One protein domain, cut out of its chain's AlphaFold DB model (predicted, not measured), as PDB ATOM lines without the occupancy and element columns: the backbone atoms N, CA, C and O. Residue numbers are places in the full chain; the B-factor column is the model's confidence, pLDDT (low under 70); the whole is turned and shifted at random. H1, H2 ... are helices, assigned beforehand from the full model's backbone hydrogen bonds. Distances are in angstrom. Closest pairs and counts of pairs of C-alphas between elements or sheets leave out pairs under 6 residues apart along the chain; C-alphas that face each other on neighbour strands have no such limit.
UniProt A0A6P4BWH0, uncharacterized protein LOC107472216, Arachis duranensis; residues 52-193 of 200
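What this domain is: This is residues 52 to 193 of the 200 residues of the protein "uncharacterized protein LOC107472216" of Arachis duranensis (UniProt A0A6P4BWH0). One long helix, H3, is the spine of the domain, with the H1 and H2 pair along the earlier part of it and the H5 and H6 pair along the later part, on its other side. The short helices H4 and H7 sit at the end of the spine where H3 closes, and H7 crosses H3 and H5 there. The printed part has 142 residues with seven named helices, H1 to H7 in chain order, and no named strand; the class is all helix. It is only just compact, close to loose, with a radius of gyration of the C-alphas of 16.9 A, and spans 55 by 37 by 25 A.

Where its parts are: H1, residues 52 to 66, begins at C-alpha 52 (-1.872, 63.249, 85.309) and is 21.2 A long. H2 is residues 79 to 89. H3, residues 94 to 127, is 49.0 A long and ends at C-alpha 127 (-36.327, 67.684, 68.254). H4 is residues 129 to 134. H5, residues 139 to 155, is 24.4 A long, and H6, residues 162 to 183, is 30.6 A long. H7, residues 185 to 192, ends at C-alpha 192 (-39.263, 78.652, 80.519).

How they stand to each other: H3 is the hub and touches five helices. H1, H2, H3, H5 and H6 form an up and down bundle, each helix running against the one before it. H1 touches H3, whose residues 101 to 115 alone take part, at a shallow tilt of 31 degrees; the closest C-alphas, of Met 57 and Asn 105, are 6.6 A apart. H1 and H2, a hairpin, only just touch, with 3 pairs of C-alphas within 8 A; the closest are those of Arg 58 and Trp 81, 6.1 A. H6 touches H3, the same way at a shallow tilt of 23 degrees, closest at the C-alphas of Cys 117 and Arg 177, 5.2 A. H5 and H6 form a hairpin, closest at the C-alphas of Leu 154 and Lys 165, 5.8 A. H7 touches H4, closest at the C-alphas of Gln 134 and Phe 192, 6.9 A, and H5, closest at those of Phe 146 and Ile 191, 6.5 A. H1 and H2 are apart from H4, H5, H6 and H7. Every O i to N i+4 pair is within hydrogen-bond range in H1, H2, H3, H5 and H6; in H7 it is 2 of 4, and in H4 0 of 2, with 2 of 3 O i to N i+3 pairs within range.

The domain as a whole: The two C-alphas farthest apart, of Ser 92 and Tyr 130, are 55.5 A apart. The printed part has no cut. The link from H1 to H2, residues 67 to 78, is long. The mean pLDDT of the printed part is 95.7, and no printed residue is under 70.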
ATOM      1  N   SER A  52      -0.675  64.006  85.683       97.88
ATOM      2  CA  SER A  52      -1.872  63.249  85.309       97.88
ATOM      3  C   SER A  52      -3.140  64.101  85.409       97.88
ATOM      4  O   SER A  52      -3.905  64.197  84.443       97.88
ATOM      5  N   LEU A  53      -3.351  64.768  86.549       97.69
ATOM      6  CA  LEU A  53      -4.514  65.636  86.746       97.69
ATOM      7  C   LEU A  53      -4.474  66.840  85.800       97.69
ATOM      8  O   LEU A  53      -5.471  67.142  85.149       97.69
ATOM      9  N   GLU A  54      -3.315  67.479  85.676       98.12
ATOM     10  CA  GLU A  54      -3.099  68.605  84.771       98.12
ATOM     11  C   GLU A  54      -3.394  68.234  83.312       98.12
ATOM     12  O   GLU A  54      -4.133  68.938  82.621       98.12
ATOM     13  N   SER A  55      -2.891  67.086  82.848       98.06
ATOM     14  CA  SER A  55      -3.167  66.588  81.496       98.06
ATOM     15  C   SER A  55      -4.653  66.289  81.289       98.06
ATOM     16  O   SER A  55      -5.212  66.629  80.243       98.06
ATOM     17  N   SER A  56      -5.312  65.696  82.290       98.31
ATOM     18  CA  SER A  56      -6.754  65.429  82.272       98.31
ATOM     19  C   SER A  56      -7.570  66.718  82.156       98.31
ATOM     20  O   SER A  56      -8.448  66.824  81.297       98.31
ATOM     21  N   MET A  57      -7.251  67.731  82.964       98.50
ATOM     22  CA  MET A  57      -7.908  69.038  82.912       98.50
ATOM     23  C   MET A  57      -7.684  69.725  81.569       98.50
ATOM     24  O   MET A  57      -8.646  70.173  80.948       98.50
ATOM     25  N   ARG A  58      -6.444  69.739  81.066       98.25
ATOM     26  CA  ARG A  58      -6.126  70.298  79.748       98.25
ATOM     27  C   ARG A  58      -6.952  69.645  78.642       98.25
ATOM     28  O   ARG A  58      -7.514  70.349  77.810       98.25
ATOM     29  N   PHE A  59      -7.041  68.316  78.624       98.25
ATOM     30  CA  PHE A  59      -7.822  67.598  77.614       98.25
ATOM     31  C   PHE A  59      -9.314  67.949  77.683       98.25
ATOM     32  O   PHE A  59      -9.955  68.188  76.660       98.25
ATOM     33  N   ARG A  60      -9.865  68.020  78.897       98.38
ATOM     34  CA  ARG A  60     -11.260  68.398  79.148       98.38
ATOM     35  C   ARG A  60     -11.570  69.827  78.694       98.38
ATOM     36  O   ARG A  60     -12.595  70.034  78.050       98.38
ATOM     37  N   ILE A  61     -10.666  70.774  78.952       98.38
ATOM     38  CA  ILE A  61     -10.757  72.157  78.457       98.38
ATOM     39  C   ILE A  61     -10.745  72.178  76.927       98.38
ATOM     40  O   ILE A  61     -11.648  72.747  76.325       98.38
ATOM     41  N   VAL A  62      -9.787  71.493  76.289       97.81
ATOM     42  CA  VAL A  62      -9.696  71.431  74.819       97.81
ATOM     43  C   VAL A  62     -10.986  70.896  74.198       97.81
ATOM     44  O   VAL A  62     -11.431  71.419  73.181       97.81
ATOM     45  N   ARG A  63     -11.626  69.890  74.805       97.62
ATOM     46  CA  ARG A  63     -12.930  69.402  74.334       97.62
ATOM     47  C   ARG A  63     -13.988  70.509  74.356       97.62
ATOM     48  O   ARG A  63     -14.634  70.734  73.343       97.62
ATOM     49  N   LEU A  64     -14.108  71.242  75.464       97.88
ATOM     50  CA  LEU A  64     -15.042  72.370  75.565       97.88
ATOM     51  C   LEU A  64     -14.736  73.482  74.543       97.88
ATOM     52  O   LEU A  64     -15.659  74.086  74.005       97.88
ATOM     53  N   GLU A  65     -13.461  73.740  74.243       97.12
ATOM     54  CA  GLU A  65     -13.042  74.718  73.226       97.12
ATOM     55  C   GLU A  65     -13.339  74.262  71.788       97.12
ATOM     56  O   GLU A  65     -13.572  75.091  70.903       97.12
ATOM     57  N   LEU A  66     -13.281  72.955  71.521       96.50
ATOM     58  CA  LEU A  66     -13.657  72.377  70.230       96.50
ATOM     59  C   LEU A  66     -15.173  72.428  70.025       96.50
ATOM     60  O   LEU A  66     -15.627  72.743  68.926       96.50
ATOM     61  N   ASP A  67     -15.928  72.206  71.099       95.75
ATOM     62  CA  ASP A  67     -17.389  72.275  71.111       95.75
ATOM     63  C   ASP A  67     -17.918  73.725  71.173       95.75
ATOM     64  O   ASP A  67     -19.128  73.941  71.181       95.75
ATOM     65  N   ASN A  68     -17.025  74.727  71.186       94.38
ATOM     66  CA  ASN A  68     -17.335  76.157  71.334       94.38
ATOM     67  C   ASN A  68     -18.254  76.432  72.537       94.38
ATOM     68  O   ASN A  68     -19.257  77.140  72.428       94.38
ATOM     69  N   SER A  69     -17.932  75.831  73.684       96.00
ATOM     70  CA  SER A  69     -18.717  75.981  74.907       96.00
ATOM     71  C   SER A  69     -18.826  77.452  75.336       96.00
ATOM     72  O   SER A  69     -17.787  78.091  75.524       96.00
ATOM     73  N   PRO A  70     -20.042  77.976  75.596       94.81
ATOM     74  CA  PRO A  70     -20.214  79.336  76.109       94.81
ATOM     75  C   PRO A  70     -19.727  79.474  77.562       94.81
ATOM     76  O   PRO A  70     -19.454  80.568  78.043       94.81
ATOM     77  N   TYR A  71     -19.541  78.360  78.276       96.56
ATOM     78  CA  TYR A  71     -19.180  78.360  79.696       96.56
ATOM     79  C   TYR A  71     -17.667  78.427  79.952       96.56
ATOM     80  O   TYR A  71     -17.217  78.101  81.051       96.56
ATOM     81  N   LEU A  72     -16.869  78.855  78.968       94.31
ATOM     82  CA  LEU A  72     -15.422  79.090  79.101       94.31
ATOM     83  C   LEU A  72     -15.054  80.578  79.301       94.31
ATOM     84  O   LEU A  72     -13.930  80.974  79.001       94.31
ATOM     85  N   LEU A  73     -15.965  81.389  79.857       89.88
ATOM     86  CA  LEU A  73     -15.740  82.806  80.212       89.88
ATOM     87  C   LEU A  73     -15.265  83.685  79.043       89.88
ATOM     88  O   LEU A  73     -14.380  84.519  79.232       89.88
ATOM     89  N   ASP A  74     -15.777  83.448  77.835       88.00
ATOM     90  CA  ASP A  74     -15.378  84.176  76.620       88.00
ATOM     91  C   ASP A  74     -13.863  84.168  76.332       88.00
ATOM     92  O   ASP A  74     -13.347  85.002  75.584       88.00
ATOM     93  N   LYS A  75     -13.122  83.220  76.920       89.00
ATOM     94  CA  LYS A  75     -11.686  83.074  76.686       89.00
ATOM     95  C   LYS A  75     -11.432  82.564  75.274       89.00
ATOM     96  O   LYS A  75     -12.141  81.681  74.784       89.00
ATOM     97  N   ALA A  76     -10.383  83.078  74.630       92.62
ATOM     98  CA  ALA A  76      -9.959  82.517  73.359       92.62
ATOM     99  C   ALA A  76      -9.410  81.098  73.567       92.62
ATOM    100  O   ALA A  76      -8.982  80.712  74.659       92.62
ATOM    101  N   ARG A  77      -9.420  80.302  72.495       93.31
ATOM    102  CA  ARG A  77      -8.909  78.929  72.524       93.31
ATOM    103  C   ARG A  77      -7.466  78.903  73.035       93.31
ATOM    104  O   ARG A  77      -6.593  79.545  72.458       93.31
ATOM    105  N   GLY A  78      -7.218  78.095  74.059       94.56
ATOM    106  CA  GLY A  78      -5.930  77.934  74.722       94.56
ATOM    107  C   GLY A  78      -5.740  78.828  75.948       94.56
ATOM    108  O   GLY A  78      -4.962  78.456  76.830       94.56
ATOM    109  N   ASP A  79      -6.461  79.945  76.060       95.44
ATOM    110  CA  ASP A  79      -6.237  80.935  77.123       95.44
ATOM    111  C   ASP A  79      -6.629  80.402  78.501       95.44
ATOM    112  O   ASP A  79      -5.960  80.695  79.491       95.44
ATOM    113  N   TYR A  80      -7.685  79.584  78.575       95.56
ATOM    114  CA  TYR A  80      -8.140  79.011  79.842       95.56
ATOM    115  C   TYR A  80      -7.036  78.154  80.478       95.56
ATOM    116  O   TYR A  80      -6.643  78.373  81.624       95.56
ATOM    117  N   TRP A  81      -6.481  77.197  79.724       97.38
ATOM    118  CA  TRP A  81      -5.391  76.356  80.226       97.38
ATOM    119  C   TRP A  81      -4.094  77.144  80.437       97.38
ATOM    120  O   TRP A  81      -3.370  76.883  81.398       97.38
ATOM    121  N   ALA A  82      -3.788  78.102  79.555       97.44
ATOM    122  CA  ALA A  82      -2.605  78.944  79.697       97.44
ATOM    123  C   ALA A  82      -2.619  79.722  81.019       97.44
ATOM    124  O   ALA A  82      -1.584  79.792  81.681       97.44
ATOM    125  N   GLN A  83      -3.782  80.230  81.438       96.69
ATOM    126  CA  GLN A  83      -3.933  80.908  82.721       96.69
ATOM    127  C   GLN A  83      -3.707  79.960  83.908       96.69
ATOM    128  O   GLN A  83      -2.875  80.271  84.757       96.69
ATOM    129  N   ILE A  84      -4.365  78.791  83.946       96.69
ATOM    130  CA  ILE A  84      -4.154  77.815  85.033       96.69
ATOM    131  C   ILE A  84      -2.673  77.440  85.133       96.69
ATOM    132  O   ILE A  84      -2.093  77.416  86.217       96.69
ATOM    133  N   ARG A  85      -2.041  77.155  83.989       97.06
ATOM    134  CA  ARG A  85      -0.622  76.801  83.941       97.06
ATOM    135  C   ARG A  85       0.252  77.933  84.468       97.06
ATOM    136  O   ARG A  85       1.158  77.664  85.248       97.06
ATOM    137  N   HIS A  86      -0.021  79.166  84.049       97.19
ATOM    138  CA  HIS A  86       0.691  80.335  84.540       97.19
ATOM    139  C   HIS A  86       0.577  80.438  86.062       97.19
ATOM    140  O   HIS A  86       1.591  80.604  86.727       97.19
ATOM    141  N   GLU A  87      -0.618  80.297  86.632       96.81
ATOM    142  CA  GLU A  87      -0.804  80.348  88.084       96.81
ATOM    143  C   GLU A  87      -0.048  79.217  88.797       96.81
ATOM    144  O   GLU A  87       0.689  79.496  89.741       96.81
ATOM    145  N   LEU A  88      -0.125  77.977  88.297       95.81
ATOM    146  CA  LEU A  88       0.604  76.822  88.845       95.81
ATOM    147  C   LEU A  88       2.125  77.006  88.835       95.81
ATOM    148  O   LEU A  88       2.786  76.627  89.801       95.81
ATOM    149  N   ASP A  89       2.674  77.595  87.773       94.94
ATOM    150  CA  ASP A  89       4.112  77.839  87.635       94.94
ATOM    151  C   ASP A  89       4.625  78.899  88.646       94.94
ATOM    152  O   ASP A  89       5.829  78.984  88.883       94.94
ATOM    153  N   HIS A  90       3.730  79.677  89.277       94.56
ATOM    154  CA  HIS A  90       4.064  80.726  90.255       94.56
ATOM    155  C   HIS A  90       3.756  80.350  91.713       94.56
ATOM    156  O   HIS A  90       3.953  81.167  92.618       94.56
ATOM    157  N   VAL A  91       3.286  79.132  91.977       94.56
ATOM    158  CA  VAL A  91       2.985  78.702  93.342       94.56
ATOM    159  C   VAL A  91       4.260  78.315  94.102       94.56
ATOM    160  O   VAL A  91       5.078  77.537  93.621       94.56
ATOM    161  N   SER A  92       4.407  78.804  95.339       91.69
ATOM    162  CA  SER A  92       5.592  78.565  96.179       91.69
ATOM    163  C   SER A  92       5.477  77.385  97.153       91.69
ATOM    164  O   SER A  92       6.433  77.100  97.874       91.69
ATOM    165  N   SER A  93       4.322  76.715  97.242       95.44
ATOM    166  CA  SER A  93       4.123  75.583  98.155       95.44
ATOM    167  C   SER A  93       3.262  74.468  97.555       95.44
ATOM    168  O   SER A  93       2.317  74.714  96.806       95.44
ATOM    169  N   GLN A  94       3.542  73.213  97.929       96.44
ATOM    170  CA  GLN A  94       2.737  72.069  97.477       96.44
ATOM    171  C   GLN A  94       1.269  72.192  97.909       96.44
ATOM    172  O   GLN A  94       0.367  71.788  97.181       96.44
ATOM    173  N   ARG A  95       1.022  72.764  99.094       96.69
ATOM    174  CA  ARG A  95      -0.328  72.969  99.627       96.69
ATOM    175  C   ARG A  95      -1.141  73.898  98.733       96.69
ATOM    176  O   ARG A  95      -2.290  73.590  98.428       96.69
ATOM    177  N   ASP A  96      -0.544  75.011  98.331       96.19
ATOM    178  CA  ASP A  96      -1.208  76.002  97.490       96.19
ATOM    179  C   ASP A  96      -1.409  75.447  96.075       96.19
ATOM    180  O   ASP A  96      -2.464  75.650  95.485       96.19
ATOM    181  N   SER A  97      -0.457  74.650  95.572       97.00
ATOM    182  CA  SER A  97      -0.560  74.011  94.254       97.00
ATOM    183  C   SER A  97      -1.711  73.006  94.225       97.00
ATOM    184  O   SER A  97      -2.550  73.046  93.327       97.00
ATOM    185  N   ASN A  98      -1.817  72.167  95.261       97.44
ATOM    186  CA  ASN A  98      -2.931  71.235  95.412       97.44
ATOM    187  C   ASN A  98      -4.267  71.981  95.546       97.44
ATOM    188  O   ASN A  98      -5.242  71.598  94.908       97.44
ATOM    189  N   SER A  99      -4.303  73.065  96.327       96.69
ATOM    190  CA  SER A  99      -5.521  73.859  96.539       96.69
ATOM    191  C   SER A  99      -5.997  74.530  95.244       96.69
ATOM    192  O   SER A  99      -7.193  74.517  94.954       96.69
ATOM    193  N   LEU A 100      -5.067  75.063  94.441       97.62
ATOM    194  CA  LEU A 100      -5.357  75.629  93.123       97.62
ATOM    195  C   LEU A 100      -5.892  74.554  92.170       97.62
ATOM    196  O   LEU A 100      -6.947  74.743  91.571       97.62
ATOM    197  N   LEU A 101      -5.229  73.396  92.078       97.75
ATOM    198  CA  LEU A 101      -5.698  72.284  91.241       97.75
ATOM    199  C   LEU A 101      -7.085  71.786  91.657       97.75
ATOM    200  O   LEU A 101      -7.924  71.521  90.801       97.75
ATOM    201  N   GLU A 102      -7.347  71.654  92.957       97.75
ATOM    202  CA  GLU A 102      -8.656  71.245  93.472       97.75
ATOM    203  C   GLU A 102      -9.754  72.255  93.131       97.75
ATOM    204  O   GLU A 102     -10.876  71.855  92.800       97.75
ATOM    205  N   PHE A 103      -9.449  73.552  93.218       97.75
ATOM    206  CA  PHE A 103     -10.357  74.622  92.824       97.75
ATOM    207  C   PHE A 103     -10.643  74.579  91.319       97.75
ATOM    208  O   PHE A 103     -11.792  74.373  90.931       97.75
ATOM    209  N   GLU A 104      -9.606  74.668  90.487       97.94
ATOM    210  CA  GLU A 104      -9.730  74.718  89.028       97.94
ATOM    211  C   GLU A 104     -10.381  73.454  88.458       97.94
ATOM    212  O   GLU A 104     -11.205  73.510  87.546       97.94
ATOM    213  N   ASN A 105     -10.076  72.280  89.020       98.31
ATOM    214  CA  ASN A 105     -10.699  71.031  88.594       98.31
ATOM    215  C   ASN A 105     -12.207  70.995  88.897       98.31
ATOM    216  O   ASN A 105     -12.984  70.432  88.117       98.31
ATOM    217  N   ARG A 106     -12.625  71.567  90.032       98.12
ATOM    218  CA  ARG A 106     -14.035  71.630  90.433       98.12
ATOM    219  C   ARG A 106     -14.799  72.673  89.624       98.12
ATOM    220  O   ARG A 106     -15.885  72.359  89.145       98.12
ATOM    221  N   ASP A 107     -14.212  73.847  89.410       97.81
ATOM    222  CA  ASP A 107     -14.778  74.878  88.537       97.81
ATOM    223  C   ASP A 107     -14.952  74.344  87.104       97.81
ATOM    224  O   ASP A 107     -16.049  74.375  86.543       97.81
ATOM    225  N   LEU A 108     -13.920  73.687  86.557       98.12
ATOM    226  CA  LEU A 108     -14.004  73.020  85.257       98.12
ATOM    227  C   LEU A 108     -15.119  71.965  85.220       98.12
ATOM    228  O   LEU A 108     -15.826  71.851  84.221       98.12
ATOM    229  N   ARG A 109     -15.315  71.197  86.300       98.38
ATOM    230  CA  ARG A 109     -16.401  70.207  86.375       98.38
ATOM    231  C   ARG A 109     -17.781  70.865  86.301       98.38
ATOM    232  O   ARG A 109     -18.646  70.319  85.618       98.38
ATOM    233  N   ILE A 110     -17.985  72.010  86.955       98.50
ATOM    234  CA  ILE A 110     -19.235  72.780  86.854       98.50
ATOM    235  C   ILE A 110     -19.458  73.226  85.408       98.50
ATOM    236  O   ILE A 110     -20.515  72.952  84.842       98.50
ATOM    237  N   ARG A 111     -18.443  73.823  84.771       98.12
ATOM    238  CA  ARG A 111     -18.516  74.280  83.370       98.12
ATOM    239  C   ARG A 111     -18.857  73.156  82.402       98.12
ATOM    240  O   ARG A 111     -19.688  73.334  81.518       98.12
ATOM    241  N   GLU A 112     -18.247  71.987  82.581       98.38
ATOM    242  CA  GLU A 112     -18.565  70.800  81.786       98.38
ATOM    243  C   GLU A 112     -20.015  70.351  81.960       98.38
ATOM    244  O   GLU A 112     -20.656  69.980  80.978       98.38
ATOM    245  N   GLN A 113     -20.541  70.366  83.190       98.50
ATOM    246  CA  GLN A 113     -21.935  69.995  83.423       98.50
ATOM    247  C   GLN A 113     -22.901  71.037  82.845       98.50
ATOM    248  O   GLN A 113     -23.859  70.644  82.183       98.50
ATOM    249  N   LYS A 114     -22.627  72.343  83.004       98.56
ATOM    250  CA  LYS A 114     -23.409  73.407  82.350       98.56
ATOM    251  C   LYS A 114     -23.430  73.211  80.831       98.56
ATOM    252  O   LYS A 114     -24.503  73.187  80.234       98.56
ATOM    253  N   HIS A 115     -22.264  72.962  80.225       98.19
ATOM    254  CA  HIS A 115     -22.146  72.700  78.789       98.19
ATOM    255  C   HIS A 115     -22.972  71.494  78.338       98.19
ATOM    256  O   HIS A 115     -23.705  71.577  77.354       98.19
ATOM    257  N   GLU A 116     -22.892  70.375  79.058       98.31
ATOM    258  CA  GLU A 116     -23.634  69.172  78.690       98.31
ATOM    259  C   GLU A 116     -25.152  69.367  78.825       98.31
ATOM    260  O   GLU A 116     -25.902  68.966  77.932       98.31
ATOM    261  N   CYS A 117     -25.617  70.035  79.885       98.56
ATOM    262  CA  CYS A 117     -27.027  70.388  80.028       98.56
ATOM    263  C   CYS A 117     -27.488  71.321  78.900       98.56
ATOM    264  O   CYS A 117     -28.527  71.068  78.299       98.56
ATOM    265  N   PHE A 118     -26.694  72.332  78.542       98.25
ATOM    266  CA  PHE A 118     -26.991  73.235  77.426       98.25
ATOM    267  C   PHE A 118     -27.070  72.504  76.082       98.25
ATOM    268  O   PHE A 118     -27.973  72.741  75.276       98.25
ATOM    269  N   ARG A 119     -26.150  71.569  75.832       98.06
ATOM    270  CA  ARG A 119     -26.146  70.739  74.622       98.06
ATOM    271  C   ARG A 119     -27.409  69.881  74.534       98.06
ATOM    272  O   ARG A 119     -28.023  69.796  73.471       98.06
ATOM    273  N   LEU A 120     -27.810  69.257  75.642       98.31
ATOM    274  CA  LEU A 120     -29.034  68.457  75.722       98.31
ATOM    275  C   LEU A 120     -30.290  69.319  75.579       98.31
ATOM    276  O   LEU A 120     -31.190  68.950  74.833       98.31
ATOM    277  N   PHE A 121     -30.330  70.477  76.230       98.31
ATOM    278  CA  PHE A 121     -31.402  71.457  76.098       98.31
ATOM    279  C   PHE A 121     -31.613  71.858  74.630       98.31
ATOM    280  O   PHE A 121     -32.713  71.711  74.098       98.31
ATOM    281  N   ASN A 122     -30.542  72.252  73.933       97.44
ATOM    282  CA  ASN A 122     -30.605  72.589  72.508       97.44
ATOM    283  C   ASN A 122     -31.034  71.405  71.641       97.44
ATOM    284  O   ASN A 122     -31.804  71.573  70.694       97.44
ATOM    285  N   ARG A 123     -30.578  70.192  71.972       97.62
ATOM    286  CA  ARG A 123     -31.026  68.978  71.291       97.62
ATOM    287  C   ARG A 123     -32.538  68.791  71.434       97.62
ATOM    288  O   ARG A 123     -33.207  68.614  70.420       97.62
ATOM    289  N   VAL A 124     -33.080  68.891  72.648       97.62
ATOM    290  CA  VAL A 124     -34.526  68.769  72.895       97.62
ATOM    291  C   VAL A 124     -35.301  69.832  72.114       97.62
ATOM    292  O   VAL A 124     -36.305  69.508  71.488       97.62
ATOM    293  N   LEU A 125     -34.828  71.082  72.077       97.12
ATOM    294  CA  LEU A 125     -35.467  72.133  71.275       97.12
ATOM    295  C   LEU A 125     -35.412  71.852  69.770       97.12
ATOM    296  O   LEU A 125     -36.376  72.141  69.064       97.12
ATOM    297  N   SER A 126     -34.318  71.270  69.275       97.00
ATOM    298  CA  SER A 126     -34.202  70.882  67.864       97.00
ATOM    299  C   SER A 126     -35.157  69.741  67.489       97.00
ATOM    300  O   SER A 126     -35.715  69.743  66.395       97.00
ATOM    301  N   GLU A 127     -35.392  68.804  68.414       96.75
ATOM    302  CA  GLU A 127     -36.327  67.684  68.254       96.75
ATOM    303  C   GLU A 127     -37.793  68.135  68.448       96.75
ATOM    304  O   GLU A 127     -38.710  67.555  67.861       96.75
ATOM    305  N   HIS A 128     -38.020  69.213  69.209       95.94
ATOM    306  CA  HIS A 128     -39.341  69.762  69.530       95.94
ATOM    307  C   HIS A 128     -39.422  71.294  69.341       95.94
ATOM    308  O   HIS A 128     -39.596  72.033  70.318       95.94
ATOM    309  N   PRO A 129     -39.387  71.810  68.095       95.00
ATOM    310  CA  PRO A 129     -39.269  73.252  67.833       95.00
ATOM    311  C   PRO A 129     -40.401  74.119  68.401       95.00
ATOM    312  O   PRO A 129     -40.199  75.296  68.688       95.00
ATOM    313  N   TYR A 130     -41.595  73.548  68.608       93.62
ATOM    314  CA  TYR A 130     -42.734  74.257  69.203       93.62
ATOM    315  C   TYR A 130     -42.476  74.707  70.653       93.62
ATOM    316  O   TYR A 130     -43.153  75.614  71.136       93.62
ATOM    317  N   LEU A 131     -41.515  74.092  71.355       94.94
ATOM    318  CA  LEU A 131     -41.120  74.503  72.702       94.94
ATOM    319  C   LEU A 131     -40.395  75.847  72.684       94.94
ATOM    320  O   LEU A 131     -40.623  76.659  73.572       94.94
ATOM    321  N   ALA A 132     -39.577  76.121  71.664       93.44
ATOM    322  CA  ALA A 132     -38.814  77.367  71.579       93.44
ATOM    323  C   ALA A 132     -39.724  78.609  71.561       93.44
ATOM    324  O   ALA A 132     -39.363  79.641  72.116       93.44
ATOM    325  N   GLY A 133     -40.927  78.495  70.985       91.94
ATOM    326  CA  GLY A 133     -41.935  79.563  70.987       91.94
ATOM    327  C   GLY A 133     -42.628  79.797  72.336       91.94
ATOM    328  O   GLY A 133     -43.403  80.738  72.451       91.94
ATOM    329  N   GLN A 134     -42.378  78.950  73.339       93.12
ATOM    330  CA  GLN A 134     -42.893  79.111  74.704       93.12
ATOM    331  C   GLN A 134     -41.891  79.801  75.633       93.12
ATOM    332  O   GLN A 134     -42.234  80.103  76.774       93.12
ATOM    333  N   ALA A 135     -40.662  80.030  75.166       94.44
ATOM    334  CA  ALA A 135     -39.673  80.780  75.918       94.44
ATOM    335  C   ALA A 135     -40.085  82.265  75.991       94.44
ATOM    336  O   ALA A 135     -40.519  82.827  74.981       94.44
ATOM    337  N   PRO A 136     -39.945  82.926  77.155       94.19
ATOM    338  CA  PRO A 136     -40.290  84.343  77.305       94.19
ATOM    339  C   PRO A 136     -39.415  85.275  76.446       94.19
ATOM    340  O   PRO A 136     -39.846  86.363  76.068       94.19
ATOM    341  N   TYR A 137     -38.194  84.845  76.127       95.06
ATOM    342  CA  TYR A 137     -37.246  85.483  75.208       95.06
ATOM    343  C   TYR A 137     -36.355  84.392  74.593       95.06
ATOM    344  O   TYR A 137     -36.793  83.246  74.477       95.06
ATOM    345  N   LYS A 138     -35.137  84.709  74.129       96.38
ATOM    346  CA  LYS A 138     -34.298  83.726  73.426       96.38
ATOM    347  C   LYS A 138     -34.064  82.493  74.315       96.38
ATOM    348  O   LYS A 138     -33.506  82.653  75.395       96.38
ATOM    349  N   PRO A 139     -34.403  81.268  73.865       96.69
ATOM    350  CA  PRO A 139     -34.355  80.073  74.711       96.69
ATOM    351  C   PRO A 139     -33.019  79.830  75.419       96.69
ATOM    352  O   PRO A 139     -33.008  79.400  76.566       96.69
ATOM    353  N   ASN A 140     -31.907  80.125  74.742       96.50
ATOM    354  CA  ASN A 140     -30.569  79.955  75.304       96.50
ATOM    355  C   ASN A 140     -30.289  80.950  76.435       96.50
ATOM    356  O   ASN A 140     -29.746  80.546  77.451       96.50
ATOM    357  N   GLU A 141     -30.725  82.205  76.290       96.50
ATOM    358  CA  GLU A 141     -30.600  83.217  77.348       96.50
ATOM    359  C   GLU A 141     -31.467  82.825  78.559       96.50
ATOM    360  O   GLU A 141     -31.006  82.903  79.688       96.50
ATOM    361  N   VAL A 142     -32.682  82.299  78.336       97.06
ATOM    362  CA  VAL A 142     -33.546  81.801  79.428       97.06
ATOM    363  C   VAL A 142     -32.896  80.635  80.175       97.06
ATOM    364  O   VAL A 142     -33.014  80.522  81.393       97.06
ATOM    365  N   PHE A 143     -32.228  79.740  79.448       97.44
ATOM    366  CA  PHE A 143     -31.524  78.616  80.052       97.44
ATOM    367  C   PHE A 143     -30.323  79.077  80.887       97.44
ATOM    368  O   PHE A 143     -30.128  78.564  81.987       97.44
ATOM    369  N   ASP A 144     -29.549  80.043  80.390       96.75
ATOM    370  CA  ASP A 144     -28.427  80.620  81.132       96.75
ATOM    371  C   ASP A 144     -28.912  81.324  82.408       96.75
ATOM    372  O   ASP A 144     -28.426  81.001  83.493       96.75
ATOM    373  N   ASP A 145     -29.957  82.154  82.312       96.44
ATOM    374  CA  ASP A 145     -30.566  82.820  83.470       96.44
ATOM    375  C   ASP A 145     -31.086  81.805  84.501       96.44
ATOM    376  O   ASP A 145     -30.863  81.958  85.699       96.44
ATOM    377  N   PHE A 146     -31.702  80.702  84.060       96.62
ATOM    378  CA  PHE A 146     -32.145  79.628  84.954       96.62
ATOM    379  C   PHE A 146     -30.987  78.984  85.740       96.62
ATOM    380  O   PHE A 146     -31.132  78.658  86.926       96.62
ATOM    381  N   LEU A 147     -29.833  78.776  85.097       96.75
ATOM    382  CA  LEU A 147     -28.646  78.245  85.769       96.75
ATOM    383  C   LEU A 147     -28.038  79.269  86.735       96.75
ATOM    384  O   LEU A 147     -27.621  78.896  87.836       96.75
ATOM    385  N   ASP A 148     -28.005  80.538  86.342       95.94
ATOM    386  CA  ASP A 148     -27.430  81.613  87.144       95.94
ATOM    387  C   ASP A 148     -28.295  81.923  88.370       95.94
ATOM    388  O   ASP A 148     -27.772  81.950  89.486       95.94
ATOM    389  N   GLU A 149     -29.623  81.979  88.230       95.38
ATOM    390  CA  GLU A 149     -30.560  82.065  89.357       95.38
ATOM    391  C   GLU A 149     -30.331  80.934  90.368       95.38
ATOM    392  O   GLU A 149     -30.368  81.141  91.589       95.38
ATOM    393  N   ARG A 150     -30.050  79.713  89.890       94.38
ATOM    394  CA  ARG A 150     -29.737  78.590  90.779       94.38
ATOM    395  C   ARG A 150     -28.431  78.776  91.529       94.38
ATOM    396  O   ARG A 150     -28.397  78.459  92.723       94.38
ATOM    397  N   ARG A 151     -27.392  79.314  90.887       95.06
ATOM    398  CA  ARG A 151     -26.145  79.649  91.579       95.06
ATOM    399  C   ARG A 151     -26.356  80.771  92.594       95.06
ATOM    400  O   ARG A 151     -25.931  80.632  93.741       95.06
ATOM    401  N   GLU A 152     -27.105  81.810  92.246       95.19
ATOM    402  CA  GLU A 152     -27.425  82.904  93.164       95.19
ATOM    403  C   GLU A 152     -28.144  82.424  94.435       95.19
ATOM    404  O   GLU A 152     -27.905  82.937  95.533       95.19
ATOM    405  N   LEU A 153     -29.032  81.430  94.319       93.88
ATOM    406  CA  LEU A 153     -29.704  80.823  95.472       93.88
ATOM    407  C   LEU A 153     -28.732  80.090  96.408       93.88
ATOM    408  O   LEU A 153     -28.950  80.068  97.624       93.88
ATOM    409  N   LEU A 154     -27.665  79.497  95.872       93.69
ATOM    410  CA  LEU A 154     -26.583  78.926  96.676       93.69
ATOM    411  C   LEU A 154     -25.733  80.038  97.299       93.69
ATOM    412  O   LEU A 154     -25.390  79.973  98.480       93.69
ATOM    413  N   ASP A 155     -25.451  81.103  96.556       92.44
ATOM    414  CA  ASP A 155     -24.617  82.203  97.035       92.44
ATOM    415  C   ASP A 155     -25.268  82.978  98.189       92.44
ATOM    416  O   ASP A 155     -24.575  83.312  99.155       92.44
ATOM    417  N   LYS A 156     -26.603  83.114  98.190       92.88
ATOM    418  CA  LYS A 156     -27.401  83.674  99.303       92.88
ATOM    419  C   LYS A 156     -27.266  82.889 100.621       92.88
ATOM    420  O   LYS A 156     -27.592  83.416 101.688       92.88
ATOM    421  N   GLN A 157     -26.747  81.658 100.601       89.81
ATOM    422  CA  GLN A 157     -26.472  80.866 101.808       89.81
ATOM    423  C   GLN A 157     -25.157  81.341 102.451       89.81
ATOM    424  O   GLN A 157     -24.087  80.763 102.254       89.81
ATOM    425  N   ALA A 158     -25.233  82.428 103.227       75.38
ATOM    426  CA  ALA A 158     -24.074  83.175 103.739       75.38
ATOM    427  C   ALA A 158     -23.078  82.369 104.599       75.38
ATOM    428  O   ALA A 158     -21.935  82.783 104.758       75.38
ATOM    429  N   LYS A 159     -23.494  81.236 105.179       89.12
ATOM    430  CA  LYS A 159     -22.657  80.423 106.084       89.12
ATOM    431  C   LYS A 159     -22.044  79.191 105.426       89.12
ATOM    432  O   LYS A 159     -21.243  78.511 106.061       89.12
ATOM    433  N   GLU A 160     -22.444  78.869 104.202       92.31
ATOM    434  CA  GLU A 160     -21.980  77.654 103.551       92.31
ATOM    435  C   GLU A 160     -20.642  77.890 102.830       92.31
ATOM    436  O   GLU A 160     -20.514  78.879 102.100       92.31
ATOM    437  N   PRO A 161     -19.638  77.011 103.009       94.19
ATOM    438  CA  PRO A 161     -18.389  77.096 102.264       94.19
ATOM    439  C   PRO A 161     -18.616  76.992 100.753       94.19
ATOM    440  O   PRO A 161     -19.443  76.203 100.301       94.19
ATOM    441  N   VAL A 162     -17.816  77.718  99.966       93.56
ATOM    442  CA  VAL A 162     -17.879  77.690  98.490       93.56
ATOM    443  C   VAL A 162     -17.794  76.261  97.951       93.56
ATOM    444  O   VAL A 162     -18.576  75.889  97.089       93.56
ATOM    445  N   VAL A 163     -16.932  75.420  98.526       95.38
ATOM    446  CA  VAL A 163     -16.791  74.010  98.122       95.38
ATOM    447  C   VAL A 163     -18.101  73.226  98.262       95.38
ATOM    448  O   VAL A 163     -18.401  72.386  97.419       95.38
ATOM    449  N   GLU A 164     -18.894  73.487  99.302       96.44
ATOM    450  CA  GLU A 164     -20.184  72.814  99.493       96.44
ATOM    451  C   GLU A 164     -21.249  73.357  98.533       96.44
ATOM    452  O   GLU A 164     -22.030  72.579  97.983       96.44
ATOM    453  N   LYS A 165     -21.224  74.662  98.236       96.44
ATOM    454  CA  LYS A 165     -22.062  75.260  97.183       96.44
ATOM    455  C   LYS A 165     -21.750  74.650  95.817       96.44
ATOM    456  O   LYS A 165     -22.660  74.205  95.128       96.44
ATOM    457  N   ASP A 166     -20.471  74.532  95.474       97.19
ATOM    458  CA  ASP A 166     -20.011  73.933  94.220       97.19
ATOM    459  C   ASP A 166     -20.448  72.463  94.104       97.19
ATOM    460  O   ASP A 166     -20.909  72.029  93.051       97.19
ATOM    461  N   LYS A 167     -20.373  71.681  95.192       97.06
ATOM    462  CA  LYS A 167     -20.885  70.298  95.217       97.06
ATOM    463  C   LYS A 167     -22.393  70.237  94.976       97.06
ATOM    464  O   LYS A 167     -22.849  69.370  94.231       97.06
ATOM    465  N   LYS A 168     -23.163  71.140  95.589       97.31
ATOM    466  CA  LYS A 168     -24.615  71.235  95.372       97.31
ATOM    467  C   LYS A 168     -24.948  71.628  93.938       97.31
ATOM    468  O   LYS A 168     -25.860  71.044  93.364       97.31
ATOM    469  N   GLU A 169     -24.204  72.565  93.354       98.00
ATOM    470  CA  GLU A 169     -24.367  72.948  91.950       98.00
ATOM    471  C   GLU A 169     -24.068  71.769  91.019       98.00
ATOM    472  O   GLU A 169     -24.880  71.463  90.150       98.00
ATOM    473  N   ILE A 170     -22.969  71.041  91.243       98.38
ATOM    474  CA  ILE A 170     -22.646  69.832  90.469       98.38
ATOM    475  C   ILE A 170     -23.773  68.799  90.579       98.38
ATOM    476  O   ILE A 170     -24.219  68.285  89.556       98.38
ATOM    477  N   ALA A 171     -24.268  68.519  91.788       98.12
ATOM    478  CA  ALA A 171     -25.352  67.558  91.996       98.12
ATOM    479  C   ALA A 171     -26.660  67.992  91.308       98.12
ATOM    480  O   ALA A 171     -27.340  67.173  90.690       98.12
ATOM    481  N   PHE A 172     -26.992  69.284  91.375       98.19
ATOM    482  CA  PHE A 172     -28.134  69.855  90.666       98.19
ATOM    483  C   PHE A 172     -27.994  69.693  89.149       98.19
ATOM    484  O   PHE A 172     -28.919  69.207  88.501       98.19
ATOM    485  N   LEU A 173     -26.838  70.054  88.585       98.44
ATOM    486  CA  LEU A 173     -26.592  69.944  87.149       98.44
ATOM    487  C   LEU A 173     -26.615  68.484  86.681       98.44
ATOM    488  O   LEU A 173     -27.133  68.197  85.606       98.44
ATOM    489  N   GLU A 174     -26.113  67.543  87.483       97.94
ATOM    490  CA  GLU A 174     -26.211  66.112  87.181       97.94
ATOM    491  C   GLU A 174     -27.668  65.629  87.153       97.94
ATOM    492  O   GLU A 174     -28.039  64.890  86.238       97.94
ATOM    493  N   GLY A 175     -28.505  66.090  88.090       97.75
ATOM    494  CA  GLY A 175     -29.947  65.835  88.079       97.75
ATOM    495  C   GLY A 175     -30.630  66.420  86.841       97.75
ATOM    496  O   GLY A 175     -31.287  65.693  86.097       97.75
ATOM    497  N   LEU A 176     -30.381  67.700  86.547       97.75
ATOM    498  CA  LEU A 176     -30.914  68.383  85.365       97.75
ATOM    499  C   LEU A 176     -30.518  67.671  84.066       97.75
ATOM    500  O   LEU A 176     -31.348  67.498  83.173       97.75
ATOM    501  N   ARG A 177     -29.265  67.212  83.959       97.88
ATOM    502  CA  ARG A 177     -28.784  66.427  82.818       97.88
ATOM    503  C   ARG A 177     -29.613  65.158  82.631       97.88
ATOM    504  O   ARG A 177     -30.018  64.856  81.510       97.88
ATOM    505  N   MET A 178     -29.855  64.414  83.712       97.50
ATOM    506  CA  MET A 178     -30.666  63.195  83.670       97.50
ATOM    507  C   MET A 178     -32.116  63.498  83.282       97.50
ATOM    508  O   MET A 178     -32.690  62.777  82.467       97.50
ATOM    509  N   ASP A 179     -32.694  64.580  83.797       96.75
ATOM    510  CA  ASP A 179     -34.055  64.991  83.456       96.75
ATOM    511  C   ASP A 179     -34.177  65.431  81.993       96.75
ATOM    512  O   ASP A 179     -35.144  65.075  81.320       96.75
ATOM    513  N   LEU A 180     -33.192  66.150  81.451       96.81
ATOM    514  CA  LEU A 180     -33.156  66.503  80.029       96.81
ATOM    515  C   LEU A 180     -33.031  65.256  79.138       96.81
ATOM    516  O   LEU A 180     -33.666  65.195  78.088       96.81
ATOM    517  N   GLN A 181     -32.259  64.250  79.559       95.81
ATOM    518  CA  GLN A 181     -32.095  62.991  78.821       95.81
ATOM    519  C   GLN A 181     -33.354  62.118  78.835       95.81
ATOM    520  O   GLN A 181     -33.699  61.531  77.813       95.81
ATOM    521  N   ASN A 182     -34.019  62.013  79.987       94.50
ATOM    522  CA  ASN A 182     -35.104  61.052  80.189       94.50
ATOM    523  C   ASN A 182     -36.490  61.649  79.924       94.50
ATOM    524  O   ASN A 182     -37.379  60.948  79.447       94.50
ATOM    525  N   ASN A 183     -36.676  62.934  80.238       91.75
ATOM    526  CA  ASN A 183     -37.979  63.598  80.226       91.75
ATOM    527  C   ASN A 183     -38.070  64.733  79.189       91.75
ATOM    528  O   ASN A 183     -39.173  65.233  78.952       91.75
ATOM    529  N   GLY A 184     -36.945  65.111  78.561       89.62
ATOM    530  CA  GLY A 184     -36.849  65.997  77.398       89.62
ATOM    531  C   GLY A 184     -37.805  67.197  77.460       89.62
ATOM    532  O   GLY A 184     -37.577  68.096  78.273       89.62
ATOM    533  N   PRO A 185     -38.890  67.223  76.657       90.88
ATOM    534  CA  PRO A 185     -39.875  68.310  76.646       90.88
ATOM    535  C   PRO A 185     -40.445  68.709  78.010       90.88
ATOM    536  O   PRO A 185     -40.640  69.896  78.267       90.88
ATOM    537  N   ASN A 186     -40.697  67.742  78.896       92.31
ATOM    538  CA  ASN A 186     -41.298  68.009  80.207       92.31
ATOM    539  C   ASN A 186     -40.336  68.750  81.145       92.31
ATOM    540  O   ASN A 186     -40.785  69.419  82.069       92.31
ATOM    541  N   THR A 187     -39.032  68.656  80.887       94.12
ATOM    542  CA  THR A 187     -37.986  69.373  81.626       94.12
ATOM    543  C   THR A 187     -37.813  70.805  81.117       94.12
ATOM    544  O   THR A 187     -37.418  71.680  81.878       94.12
ATOM    545  N   ILE A 188     -38.150  71.077  79.851       93.62
ATOM    546  CA  ILE A 188     -38.031  72.412  79.240       93.62
ATOM    547  C   ILE A 188     -39.088  73.383  79.776       93.62
ATOM    548  O   ILE A 188     -38.788  74.545  80.038       93.62
ATOM    549  N   LEU A 189     -40.331  72.924  79.955       89.38
ATOM    550  CA  LEU A 189     -41.432  73.809  80.356       89.38
ATOM    551  C   LEU A 189     -41.192  74.507  81.711       89.38
ATOM    552  O   LEU A 189     -41.419  75.716  81.774       89.38
ATOM    553  N   PRO A 190     -40.699  73.822  82.765       90.81
ATOM    554  CA  PRO A 190     -40.330  74.471  84.023       90.81
ATOM    555  C   PRO A 190     -39.162  75.458  83.909       90.81
ATOM    556  O   PRO A 190     -39.088  76.371  84.723       90.81
ATOM    557  N   ILE A 191     -38.268  75.294  82.924       93.25
ATOM    558  CA  ILE A 191     -37.165  76.239  82.671       93.25
ATOM    559  C   ILE A 191     -37.718  77.541  82.083       93.25
ATOM    560  O   ILE A 191     -37.344  78.620  82.520       93.25
ATOM    561  N   PHE A 192     -38.646  77.460  81.123       92.31
ATOM    562  CA  PHE A 192     -39.263  78.652  80.519       92.31
ATOM    563  C   PHE A 192     -40.298  79.325  81.404       92.31
ATOM    564  O   PHE A 192     -40.518  80.528  81.301       92.31
ATOM    565  N   ASN A 193     -40.942  78.542  82.262       84.62
ATOM    566  CA  ASN A 193     -41.940  79.014  83.197       84.62
ATOM    567  C   ASN A 193     -41.579  78.484  84.581       84.62
ATOM    568  O   ASN A 193     -42.203  77.514  85.035       84.62
TER     569      ASN A 193